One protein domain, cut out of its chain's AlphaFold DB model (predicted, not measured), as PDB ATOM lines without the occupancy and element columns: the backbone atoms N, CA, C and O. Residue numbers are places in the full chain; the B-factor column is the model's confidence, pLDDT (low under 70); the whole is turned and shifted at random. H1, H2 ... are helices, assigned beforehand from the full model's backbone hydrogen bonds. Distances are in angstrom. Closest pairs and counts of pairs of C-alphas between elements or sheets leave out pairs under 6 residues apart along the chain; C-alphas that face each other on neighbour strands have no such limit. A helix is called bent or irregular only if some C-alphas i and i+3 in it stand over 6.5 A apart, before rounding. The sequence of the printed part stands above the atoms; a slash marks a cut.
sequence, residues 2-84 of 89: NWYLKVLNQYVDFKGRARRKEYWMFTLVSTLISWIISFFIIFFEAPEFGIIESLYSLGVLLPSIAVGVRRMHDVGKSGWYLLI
ATOM      1  N   ASN A   2      99.819  16.394 122.703       78.06
ATOM      2  CA  ASN A   2     101.165  16.933 122.404       78.06
ATOM      3  C   ASN A   2     101.713  16.625 121.000       78.06
ATOM      4  O   ASN A   2     102.480  17.410 120.461       78.06
ATOM      5  N   TRP A   3     101.309  15.510 120.384       79.62
ATOM      6  CA  TRP A   3     101.770  15.121 119.047       79.62
ATOM      7  C   TRP A   3     101.280  16.048 117.932       79.62
ATOM      8  O   TRP A   3     102.035  16.313 117.004       79.62
ATOM      9  N   TYR A   4     100.059  16.579 118.043       80.56
ATOM     10  CA  TYR A   4      99.511  17.498 117.045       80.56
ATOM     11  C   TYR A   4     100.281  18.824 117.049       80.56
ATOM     12  O   TYR A   4     100.823  19.240 116.029       80.56
ATOM     13  N   LEU A   5     100.450  19.416 118.238       81.69
ATOM     14  CA  LEU A   5     101.252  20.627 118.426       81.69
ATOM     15  C   LEU A   5     102.717  20.414 118.036       81.69
ATOM     16  O   LEU A   5     103.338  21.302 117.468       81.69
ATOM     17  N   LYS A   6     103.270  19.221 118.286       83.50
ATOM     18  CA  LYS A   6     104.640  18.888 117.880       83.50
ATOM     19  C   LYS A   6     104.820  18.950 116.362       83.50
ATOM     20  O   LYS A   6     105.821  19.485 115.901       83.50
ATOM     21  N   VAL A   7     103.872  18.417 115.589       81.94
ATOM     22  CA  VAL A   7     103.946  18.452 114.122       81.94
ATOM     23  C   VAL A   7     103.769  19.876 113.597       81.94
ATOM     24  O   VAL A   7     104.525  20.272 112.716       81.94
ATOM     25  N   LEU A   8     102.877  20.668 114.198       82.38
ATOM     26  CA  LEU A   8     102.723  22.087 113.860       82.38
ATOM     27  C   LEU A   8     103.965  22.925 114.208       82.38
ATOM     28  O   LEU A   8     104.358  23.772 113.418       82.38
ATOM     29  N   ASN A   9     104.634  22.653 115.331       84.69
ATOM     30  CA  ASN A   9     105.905  23.302 115.684       84.69
ATOM     31  C   ASN A   9     107.049  22.901 114.739       84.69
ATOM     32  O   ASN A   9     108.004  23.646 114.555       84.69
ATOM     33  N   GLN A  10     106.953  21.721 114.126       83.69
ATOM     34  CA  GLN A  10     107.886  21.213 113.121       83.69
ATOM     35  C   GLN A  10     107.315  21.392 111.704       83.69
ATOM     36  O   GLN A  10     107.408  20.485 110.875       83.69
ATOM     37  N   TYR A  11     106.727  22.568 111.451       78.19
ATOM     38  CA  TYR A  11     105.967  22.927 110.247       78.19
ATOM     39  C   TYR A  11     106.703  22.615 108.931       78.19
ATOM     40  O   TYR A  11     106.116  22.053 108.011       78.19
ATOM     41  N   VAL A  12     108.002  22.942 108.861       84.00
ATOM     42  CA  VAL A  12     108.869  22.774 107.670       84.00
ATOM     43  C   VAL A  12     110.128  21.963 108.001       84.00
ATOM     44  O   VAL A  12     111.179  22.115 107.378       84.00
ATOM     45  N   ASP A  13     110.071  21.109 109.024       88.50
ATOM     46  CA  ASP A  13     111.191  20.221 109.337       88.50
ATOM     47  C   ASP A  13     111.068  18.918 108.545       88.50
ATOM     48  O   ASP A  13     110.303  18.016 108.893       88.50
ATOM     49  N   PHE A  14     111.859  18.816 107.478       88.06
ATOM     50  CA  PHE A  14     111.948  17.620 106.640       88.06
ATOM     51  C   PHE A  14     113.089  16.682 107.041       88.06
ATOM     52  O   PHE A  14     113.168  15.574 106.520       88.06
ATOM     53  N   LYS A  15     113.996  17.083 107.937       84.88
ATOM     54  CA  LYS A  15     115.226  16.315 108.217       84.88
ATOM     55  C   LYS A  15     115.056  15.306 109.352       84.88
ATOM     56  O   LYS A  15     115.838  14.364 109.452       84.88
ATOM     57  N   GLY A  16     114.050  15.496 110.203       86.25
ATOM     58  CA  GLY A  16     113.782  14.612 111.333       86.25
ATOM     59  C   GLY A  16     113.241  13.223 110.965       86.25
ATOM     60  O   GLY A  16     113.075  12.856 109.801       86.25
ATOM     61  N   ARG A  17     112.910  12.458 112.008       86.94
ATOM     62  CA  ARG A  17     112.167  11.193 111.919       86.94
ATOM     63  C   ARG A  17     110.853  11.329 112.671       86.94
ATOM     64  O   ARG A  17     110.835  11.927 113.747       86.94
ATOM     65  N   ALA A  18     109.783  10.783 112.103       88.06
ATOM     66  CA  ALA A  18     108.468  10.769 112.730       88.06
ATOM     67  C   ALA A  18     108.081   9.336 113.099       88.06
ATOM     68  O   ALA A  18     108.016   8.454 112.238       88.06
ATOM     69  N   ARG A  19     107.794   9.101 114.383       87.44
ATOM     70  CA  ARG A  19     107.331   7.786 114.852       87.44
ATOM     71  C   ARG A  19     105.917   7.517 114.332       87.44
ATOM     72  O   ARG A  19     105.126   8.440 114.151       87.44
ATOM     73  N   ARG A  20     105.530   6.240 114.208       88.75
ATOM     74  CA  ARG A  20     104.173   5.838 113.768       88.75
ATOM     75  C   ARG A  20     103.053   6.562 114.530       88.75
ATOM     76  O   ARG A  20     102.090   7.009 113.921       88.75
ATOM     77  N   LYS A  21     103.198   6.711 115.853       89.25
ATOM     78  CA  LYS A  21     102.205   7.387 116.704       89.25
ATOM     79  C   LYS A  21     102.079   8.885 116.401       89.25
ATOM     80  O   LYS A  21     100.981   9.407 116.483       89.25
ATOM     81  N   GLU A  22     103.170   9.564 116.045       88.38
ATOM     82  CA  GLU A  22     103.150  10.991 115.682       88.38
ATOM     83  C   GLU A  22     102.365  11.218 114.397       88.38
ATOM     84  O   GLU A  22     101.458  12.045 114.378       88.38
ATOM     85  N   TYR A  23     102.679  10.425 113.370       89.69
ATOM     86  CA  TYR A  23     101.997  10.458 112.082       89.69
ATOM     87  C   TYR A  23     100.492  10.220 112.249       89.69
ATOM     88  O   TYR A  23      99.687  11.088 111.925       89.69
ATOM     89  N   TRP A  24     100.107   9.092 112.855       91.69
ATOM     90  CA  TRP A  24      98.696   8.725 112.975       91.69
ATOM     91  C   TRP A  24      97.896   9.665 113.872       91.69
ATOM     92  O   TRP A  24      96.749   9.959 113.555       91.69
ATOM     93  N   MET A  25      98.476  10.172 114.965       91.25
ATOM     94  CA  MET A  25      97.773  11.138 115.813       91.25
ATOM     95  C   MET A  25      97.572  12.478 115.105       91.25
ATOM     96  O   MET A  25      96.528  13.096 115.289       91.25
ATOM     97  N   PHE A  26      98.544  12.932 114.311       92.19
ATOM     98  CA  PHE A  26      98.397  14.155 113.532       92.19
ATOM     99  C   PHE A  26      97.345  13.997 112.429       92.19
ATOM    100  O   PHE A  26      96.460  14.844 112.325       92.19
ATOM    101  N   THR A  27      97.389  12.898 111.668       92.00
ATOM    102  CA  THR A  27      96.380  12.597 110.642       92.00
ATOM    103  C   THR A  27      94.988  12.505 111.260       92.00
ATOM    104  O   THR A  27      94.084  13.190 110.803       92.00
ATOM    105  N   LEU A  28      94.823  11.741 112.346       93.00
ATOM    106  CA  LEU A  28      93.529  11.560 113.006       93.00
ATOM    107  C   LEU A  28      92.942  12.885 113.502       93.00
ATOM    108  O   LEU A  28      91.778  13.167 113.240       93.00
ATOM    109  N   VAL A  29      93.735  13.715 114.188       93.12
ATOM    110  CA  VAL A  29      93.254  15.020 114.674       93.12
ATOM    111  C   VAL A  29      92.919  15.941 113.501       93.12
ATOM    112  O   VAL A  29      91.879  16.593 113.532       93.12
ATOM    113  N   SER A  30      93.748  15.953 112.454       93.00
ATOM    114  CA  SER A  30      93.498  16.781 111.272       93.00
ATOM    115  C   SER A  30      92.203  16.385 110.565       93.00
ATOM    116  O   SER A  30      91.395  17.258 110.262       93.00
ATOM    117  N   THR A  31      91.971  15.080 110.378       93.19
ATOM    118  CA  THR A  31      90.737  14.541 109.790       93.19
ATOM    119  C   THR A  31      89.516  14.863 110.644       93.19
ATOM    120  O   THR A  31      88.497  15.268 110.095       93.19
ATOM    121  N   LEU A  32      89.610  14.734 111.972       94.94
ATOM    122  CA  LEU A  32      88.502  15.082 112.865       94.94
ATOM    123  C   LEU A  32      88.144  16.568 112.782       94.94
ATOM    124  O   LEU A  32      86.964  16.892 112.712       94.94
ATOM    125  N   ILE A  33      89.133  17.466 112.760       92.69
ATOM    126  CA  ILE A  33      88.875  18.906 112.613       92.69
ATOM    127  C   ILE A  33      88.207  19.190 111.264       92.69
ATOM    128  O   ILE A  33      87.204  19.898 111.233       92.69
ATOM    129  N   SER A  34      88.704  18.599 110.172       92.75
ATOM    130  CA  SER A  34      88.073  18.736 108.855       92.75
ATOM    131  C   SER A  34      86.626  18.246 108.865       92.75
ATOM    132  O   SER A  34      85.746  18.977 108.435       92.75
ATOM    133  N   TRP A  35      86.347  17.069 109.431       94.56
ATOM    134  CA  TRP A  35      84.980  16.547 109.532       94.56
ATOM    135  C   TRP A  35      84.057  17.436 110.356       94.56
ATOM    136  O   TRP A  35      82.894  17.591 109.996       94.56
ATOM    137  N   ILE A  36      84.556  18.030 111.443       93.19
ATOM    138  CA  ILE A  36      83.778  18.981 112.241       93.19
ATOM    139  C   ILE A  36      83.418  20.200 111.386       93.19
ATOM    140  O   ILE A  36      82.251  20.575 111.344       93.19
ATOM    141  N   ILE A  37      84.381  20.785 110.665       91.56
ATOM    142  CA  ILE A  37      84.126  21.943 109.795       91.56
ATOM    143  C   ILE A  37      83.116  21.586 108.695       91.56
ATOM    144  O   ILE A  37      82.127  22.301 108.529       91.56
ATOM    145  N   SER A  38      83.299  20.458 108.001       90.94
ATOM    146  CA  SER A  38      82.372  20.022 106.951       90.94
ATOM    147  C   SER A  38      80.974  19.709 107.509       90.94
ATOM    148  O   SER A  38      79.975  20.008 106.858       90.94
ATOM    149  N   PHE A  39      80.877  19.162 108.728       92.75
ATOM    150  CA  PHE A  39      79.596  18.961 109.409       92.75
ATOM    151  C   PHE A  39      78.875  20.293 109.636       92.75
ATOM    152  O   PHE A  39      77.685  20.381 109.346       92.75
ATOM    153  N   PHE A  40      79.582  21.332 110.094       90.75
ATOM    154  CA  PHE A  40      78.980  22.652 110.284       90.75
ATOM    155  C   PHE A  40      78.490  23.265 108.965       90.75
ATOM    156  O   PHE A  40      77.375  23.778 108.923       90.75
ATOM    157  N   ILE A  41      79.276  23.152 107.890       91.81
ATOM    158  CA  ILE A  41      78.899  23.648 106.556       91.81
ATOM    159  C   ILE A  41      77.595  22.995 106.075       91.81
ATOM    160  O   ILE A  41      76.689  23.691 105.624       91.81
ATOM    161  N   ILE A  42      77.499  21.664 106.177       93.00
ATOM    162  CA  ILE A  42      76.366  20.900 105.637       93.00
ATOM    163  C   ILE A  42      75.132  21.022 106.534       93.00
ATOM    164  O   ILE A  42      74.033  21.238 106.037       93.00
ATOM    165  N   PHE A  43      75.291  20.861 107.850       94.12
ATOM    166  CA  PHE A  43      74.162  20.781 108.778       94.12
ATOM    167  C   PHE A  43      73.518  22.144 109.060       94.12
ATOM    168  O   PHE A  43      72.309  22.210 109.253       94.12
ATOM    169  N   PHE A  44      74.309  23.221 109.089       92.50
ATOM    170  CA  PHE A  44      73.808  24.578 109.338       92.50
ATOM    171  C   PHE A  44      73.631  25.404 108.058       92.50
ATOM    172  O   PHE A  44      73.339  26.591 108.161       92.50
ATOM    173  N   GLU A  45      73.818  24.802 106.875       91.12
ATOM    174  CA  GLU A  45      73.740  25.482 105.572       91.12
ATOM    175  C   GLU A  45      74.571  26.778 105.521       91.12
ATOM    176  O   GLU A  45      74.124  27.808 105.024       91.12
ATOM    177  N   ALA A  46      75.794  26.727 106.058       89.56
ATOM    178  CA  ALA A  46      76.638  27.897 106.285       89.56
ATOM    179  C   ALA A  46      77.866  27.889 105.345       89.56
ATOM    180  O   ALA A  46      78.964  27.472 105.743       89.56
ATOM    181  N   PRO A  47      77.716  28.302 104.070       87.62
ATOM    182  CA  PRO A  47      78.782  28.245 103.066       87.62
ATOM    183  C   PRO A  47      79.972  29.163 103.379       87.62
ATOM    184  O   PRO A  47      81.081  28.914 102.901       87.62
ATOM    185  N   GLU A  48      79.794  30.193 104.208       87.62
ATOM    186  CA  GLU A  48      80.860  31.083 104.677       87.62
ATOM    187  C   GLU A  48      81.991  30.338 105.408       87.62
ATOM    188  O   GLU A  48      83.152  30.761 105.354       87.62
ATOM    189  N   PHE A  49      81.698  29.181 106.010       87.94
ATOM    190  CA  PHE A  49      82.714  28.327 106.628       87.94
ATOM    191  C   PHE A  49      83.623  27.634 105.601       87.94
ATOM    192  O   PHE A  49      84.703  27.175 105.975       87.94
ATOM    193  N   GLY A  50      83.273  27.621 104.311       88.94
ATOM    194  CA  GLY A  50      84.129  27.064 103.256       88.94
ATOM    195  C   GLY A  50      85.471  27.797 103.118       88.94
ATOM    196  O   GLY A  50      86.501  27.185 102.823       88.94
ATOM    197  N   ILE A  51      85.504  29.103 103.414       91.25
ATOM    198  CA  ILE A  51      86.759  29.872 103.458       91.25
ATOM    199  C   ILE A  51      87.631  29.391 104.625       91.25
ATOM    200  O   ILE A  51      88.839  29.220 104.470       91.25
ATOM    201  N   ILE A  52      87.019  29.129 105.783       91.31
ATOM    202  CA  ILE A  52      87.715  28.628 106.976       91.31
ATOM    203  C   ILE A  52      88.271  27.226 106.715       91.31
ATOM    204  O   ILE A  52      89.431  26.965 107.033       91.31
ATOM    205  N   GLU A  53      87.488  26.347 106.086       92.25
ATOM    206  CA  GLU A  53      87.934  25.014 105.669       92.25
ATOM    207  C   GLU A  53      89.146  25.096 104.732       92.25
ATOM    208  O   GLU A  53      90.148  24.404 104.932       92.25
ATOM    209  N   SER A  54      89.092  26.001 103.752       92.56
ATOM    210  CA  SER A  54      90.175  26.214 102.788       92.56
ATOM    211  C   SER A  54      91.452  26.721 103.463       92.56
ATOM    212  O   SER A  54      92.537  26.186 103.226       92.56
ATOM    213  N   LEU A  55      91.339  27.716 104.349       94.12
ATOM    214  CA  LEU A  55      92.474  28.250 105.109       94.12
ATOM    215  C   LEU A  55      93.081  27.198 106.037       94.12
ATOM    216  O   LEU A  55      94.305  27.089 106.132       94.12
ATOM    217  N   TYR A  56      92.237  26.402 106.691       93.06
ATOM    218  CA  TYR A  56      92.689  25.296 107.520       93.06
ATOM    219  C   TYR A  56      93.450  24.259 106.685       93.06
ATOM    220  O   TYR A  56      94.576  23.908 107.032       93.06
ATOM    221  N   SER A  57      92.897  23.835 105.547       92.25
ATOM    222  CA  SER A  57      93.551  22.892 104.631       92.25
ATOM    223  C   SER A  57      94.939  23.382 104.200       92.25
ATOM    224  O   SER A  57      95.921  22.644 104.311       92.25
ATOM    225  N   LEU A  58      95.059  24.658 103.819       93.00
ATOM    226  CA  LEU A  58      96.344  25.277 103.476       93.00
ATOM    227  C   LEU A  58      97.316  25.307 104.662       93.00
ATOM    228  O   LEU A  58      98.499  25.003 104.501       93.00
ATOM    229  N   GLY A  59      96.824  25.631 105.860       91.38
ATOM    230  CA  GLY A  59      97.631  25.640 107.077       91.38
ATOM    231  C   GLY A  59      98.216  24.266 107.400       91.38
ATOM    232  O   GLY A  59      99.385  24.166 107.770       91.38
ATOM    233  N   VAL A  60      97.444  23.198 107.214       92.62
ATOM    234  CA  VAL A  60      97.835  21.827 107.576       92.62
ATOM    235  C   VAL A  60      98.575  21.110 106.436       92.62
ATOM    236  O   VAL A  60      99.251  20.107 106.678       92.62
ATOM    237  N   LEU A  61      98.536  21.646 105.210       92.06
ATOM    238  CA  LEU A  61      99.183  21.078 104.022       92.06
ATOM    239  C   LEU A  61     100.687  20.841 104.220       92.06
ATOM    240  O   LEU A  61     101.165  19.714 104.078       92.06
ATOM    241  N   LEU A  62     101.440  21.883 104.581       92.44
ATOM    242  CA  LEU A  62     102.894  21.775 104.745       92.44
ATOM    243  C   LEU A  62     103.290  20.839 105.905       92.44
ATOM    244  O   LEU A  62     104.112  19.950 105.671       92.44
ATOM    245  N   PRO A  63     102.672  20.916 107.101       92.06
ATOM    246  CA  PRO A  63     102.897  19.952 108.178       92.06
ATOM    247  C   PRO A  63     102.594  18.508 107.782       92.06
ATOM    248  O   PRO A  63     103.315  17.601 108.201       92.06
ATOM    249  N   SER A  64     101.563  18.290 106.957       91.00
ATOM    250  CA  SER A  64     101.196  16.962 106.449       91.00
ATOM    251  C   SER A  64     102.295  16.375 105.568       91.00
ATOM    252  O   SER A  64     102.681  15.216 105.736       91.00
ATOM    253  N   ILE A  65     102.871  17.195 104.687       92.44
ATOM    254  CA  ILE A  65     104.012  16.792 103.860       92.44
ATOM    255  C   ILE A  65     105.242  16.567 104.747       92.44
ATOM    256  O   ILE A  65     105.910  15.540 104.627       92.44
ATOM    257  N   ALA A  66     105.522  17.474 105.686       92.19
ATOM    258  CA  ALA A  66     106.682  17.385 106.569       92.19
ATOM    259  C   ALA A  66     106.656  16.130 107.453       92.19
ATOM    260  O   ALA A  66     107.668  15.435 107.575       92.19
ATOM    261  N   VAL A  67     105.516  15.789 108.060       93.31
ATOM    262  CA  VAL A  67     105.393  14.557 108.857       93.31
ATOM    263  C   VAL A  67     105.457  13.304 107.979       93.31
ATOM    264  O   VAL A  67     106.067  12.315 108.391       93.31
ATOM    265  N   GLY A  68     104.913  13.356 106.757       91.44
ATOM    266  CA  GLY A  68     105.010  12.279 105.771       91.44
ATOM    267  C   GLY A  68     106.456  11.990 105.368       91.44
ATOM    268  O   GLY A  68     106.921  10.858 105.496       91.44
ATOM    269  N   VAL A  69     107.210  13.025 104.992       93.12
ATOM    270  CA  VAL A  69     108.640  12.929 104.649       93.12
ATOM    271  C   VAL A  69     109.454  12.363 105.815       93.12
ATOM    272  O   VAL A  69     110.212  11.409 105.639       93.12
ATOM    273  N   ARG A  70     109.245  12.870 107.035       92.81
ATOM    274  CA  ARG A  70     109.931  12.357 108.233       92.81
ATOM    275  C   ARG A  70     109.569  10.907 108.551       92.81
ATOM    276  O   ARG A  70     110.389  10.181 109.118       92.81
ATOM    277  N   ARG A  71     108.362  10.459 108.195       91.88
ATOM    278  CA  ARG A  71     107.970   9.053 108.321       91.88
ATOM    279  C   ARG A  71     108.661   8.179 107.274       91.88
ATOM    280  O   ARG A  71     109.054   7.066 107.615       91.88
ATOM    281  N   MET A  72     108.872   8.670 106.049       91.56
ATOM    282  CA  MET A  72     109.679   7.958 105.043       91.56
ATOM    283  C   MET A  72     111.120   7.779 105.525       91.56
ATOM    284  O   MET A  72     111.662   6.674 105.470       91.56
ATOM    285  N   HIS A  73     111.701   8.840 106.093       91.31
ATOM    286  CA  HIS A  73     113.042   8.804 106.677       91.31
ATOM    287  C   HIS A  73     113.148   7.812 107.847       91.31
ATOM    288  O   HIS A  73     114.183   7.172 108.020       91.31
ATOM    289  N   ASP A  74     112.077   7.638 108.628       91.19
ATOM    290  CA  ASP A  74     112.006   6.645 109.709       91.19
ATOM    291  C   ASP A  74     112.037   5.192 109.188       91.19
ATOM    292  O   ASP A  74     112.563   4.312 109.862       91.19
ATOM    293  N   VAL A  75     111.546   4.943 107.967       89.56
ATOM    294  CA  VAL A  75     111.613   3.638 107.267       89.56
ATOM    295  C   VAL A  75     112.920   3.489 106.457       89.56
ATOM    296  O   VAL A  75     113.141   2.491 105.779       89.56
ATOM    297  N   GLY A  76     113.824   4.472 106.515       89.75
ATOM    298  CA  GLY A  76     115.077   4.458 105.752       89.75
ATOM    299  C   GLY A  76     114.896   4.720 104.252       89.75
ATOM    300  O   GLY A  76     115.785   4.403 103.462       89.75
ATOM    301  N   LYS A  77     113.753   5.283 103.842       89.19
ATOM    302  CA  LYS A  77     113.473   5.702 102.460       89.19
ATOM    303  C   LYS A  77     113.666   7.209 102.317       89.19
ATOM    304  O   LYS A  77     113.605   7.936 103.304       89.19
ATOM    305  N   SER A  78     113.886   7.692 101.094       91.62
ATOM    306  CA  SER A  78     113.930   9.135 100.828       91.62
ATOM    307  C   SER A  78     112.530   9.754 100.939       91.62
ATOM    308  O   SER A  78     111.529   9.084 100.693       91.62
ATOM    309  N   GLY A  79     112.444  11.046 101.273       87.00
ATOM    310  CA  GLY A  79     111.167  11.767 101.382       87.00
ATOM    311  C   GLY A  79     110.278  11.702 100.133       87.00
ATOM    312  O   GLY A  79     109.058  11.742 100.248       87.00
ATOM    313  N   TRP A  80     110.876  11.520  98.952       89.31
ATOM    314  CA  TRP A  80     110.168  11.379  97.674       89.31
ATOM    315  C   TRP A  80     109.266  10.144  97.591       89.31
ATOM    316  O   TRP A  80     108.309  10.153  96.820       89.31
ATOM    317  N   TYR A  81     109.505   9.117  98.416       89.75
ATOM    318  CA  TYR A  81     108.622   7.946  98.491       89.75
ATOM    319  C   TYR A  81     107.201   8.296  98.956       89.75
ATOM    320  O   TYR A  81     106.291   7.512  98.715       89.75
ATOM    321  N   LEU A  82     106.982   9.487  99.529       87.12
ATOM    322  CA  LEU A  82     105.643   9.991  99.844       87.12
ATOM    323  C   LEU A  82     104.739  10.105  98.600       87.12
ATOM    324  O   LEU A  82     103.525   9.992  98.725       87.12
ATOM    325  N   LEU A  83     105.311  10.318  97.409       88.31
ATOM    326  CA  LEU A  83     104.559  10.426  96.151       88.31
ATOM    327  C   LEU A  83     104.172   9.065  95.557       88.31
ATOM    328  O   LEU A  83     103.433   9.013  94.576       88.31
ATOM    329  N   ILE A  84     104.686   7.969  96.116       87.88
ATOM    330  CA  ILE A  84     104.446   6.622  95.607       87.88
ATOM    331  C   ILE A  84     103.251   6.037  96.376       87.88
ATOM    332  O   ILE A  84     103.373   5.816  97.581       87.88
TER     333      ILE A  84
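AT A GLANCE: This is residues 2 to 84 of the 89 residues of the protein "Uncharacterized protein DUF805" of Tenacibaculum skagerrakense (UniProt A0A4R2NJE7). A long helical hairpin makes the length of this domain: H2 runs one way and the bent H3 folds back beside it the opposite way. Two short helices pack near the end of the hairpin that holds the start of H2 and the arm H3b: H1 crosses H2, and H4 packs on H3b, while the hairpin's other end, at residues 44 to 48, has just the turn. The printed part has 83 residues with four named helices, in the order H1, H2, H3, H4, and no named strand; the class is all helix. It is only just loose, close to compact, with a radius of gyration of the C-alphas of 14.4 A, and only just elongated, with spans of 46 by 23 by 21 A.

HOW THE PARTS SIT: H1, residues 2 to 9, touches H2, residues 20 to 43, about perpendicular at 84 degrees; the closest C-alphas, those of Tyr 4 and Phe 26, are 5.0 A apart, and H2 touches H1 with residues 22 to 29 alone. By its hydrogen bonds H3, residues 49 to 74, was assigned as one helix, but it is bent, with C-alphas 59 and 62 6.9 A apart. Its arms, H3a with residues 49 to 59 and H3b with residues 62 to 74, stand at a steep tilt of 38 degrees. H2 and H3a are a helical hairpin and touch at a shallow tilt of 17 degrees, opposite ways; their closest C-alphas are those of Ile 41 and Phe 49, 6.0 A apart, and H2 touches H3a with residues 34 to 41 alone. H2 touches H3b with residues 20 to 27 alone, at a shallow tilt of 26 degrees, opposite ways; the closest C-alphas, those of Tyr 23 and Val 67, are 6.2 A apart. H1 and H3b only just touch, with 3 pairs of C-alphas within 8 A, the closest being Leu 8 and Pro 63 at 6.1 A. H4, residues 79 to 83, touches H3b, and H3b touches H4 with residues 68 to 73 alone; the closest C-alphas, those of Val 69 and Gly 79, are 4.3 A apart. H4 is apart from H1, H2 and H3a, and H1 is apart from H3a. Every O i to N i+4 pair is within hydrogen-bond range in H1, H2, H3a and H3b; in H4 it is 0 of 1, beside 2 of 2 O i to N i+3 pairs.

IN THESE COORDINATES: H1 begins at C-alpha 2 at (101.165, 16.933, 122.404). H2 is 33.9 A long from first to last C-alpha and ends at C-alpha 43 at (74.162, 20.781, 108.778). H3a is 15.2 A long and H3b 18.3 A; residues 60 and 61 belong to neither. H4 ends at C-alpha 83 at (104.559, 10.426, 96.151).

THE WHOLE: The two C-alphas farthest apart, those of Glu 45 and Gly 76, are 46.4 A apart. The printed part has no cut. The links H2 to H3 and H3 to H4 are tight, and H1 to H2, of 10 residues, is short. The mean pLDDT of the printed part is 89.7, and no printed residue is under 70.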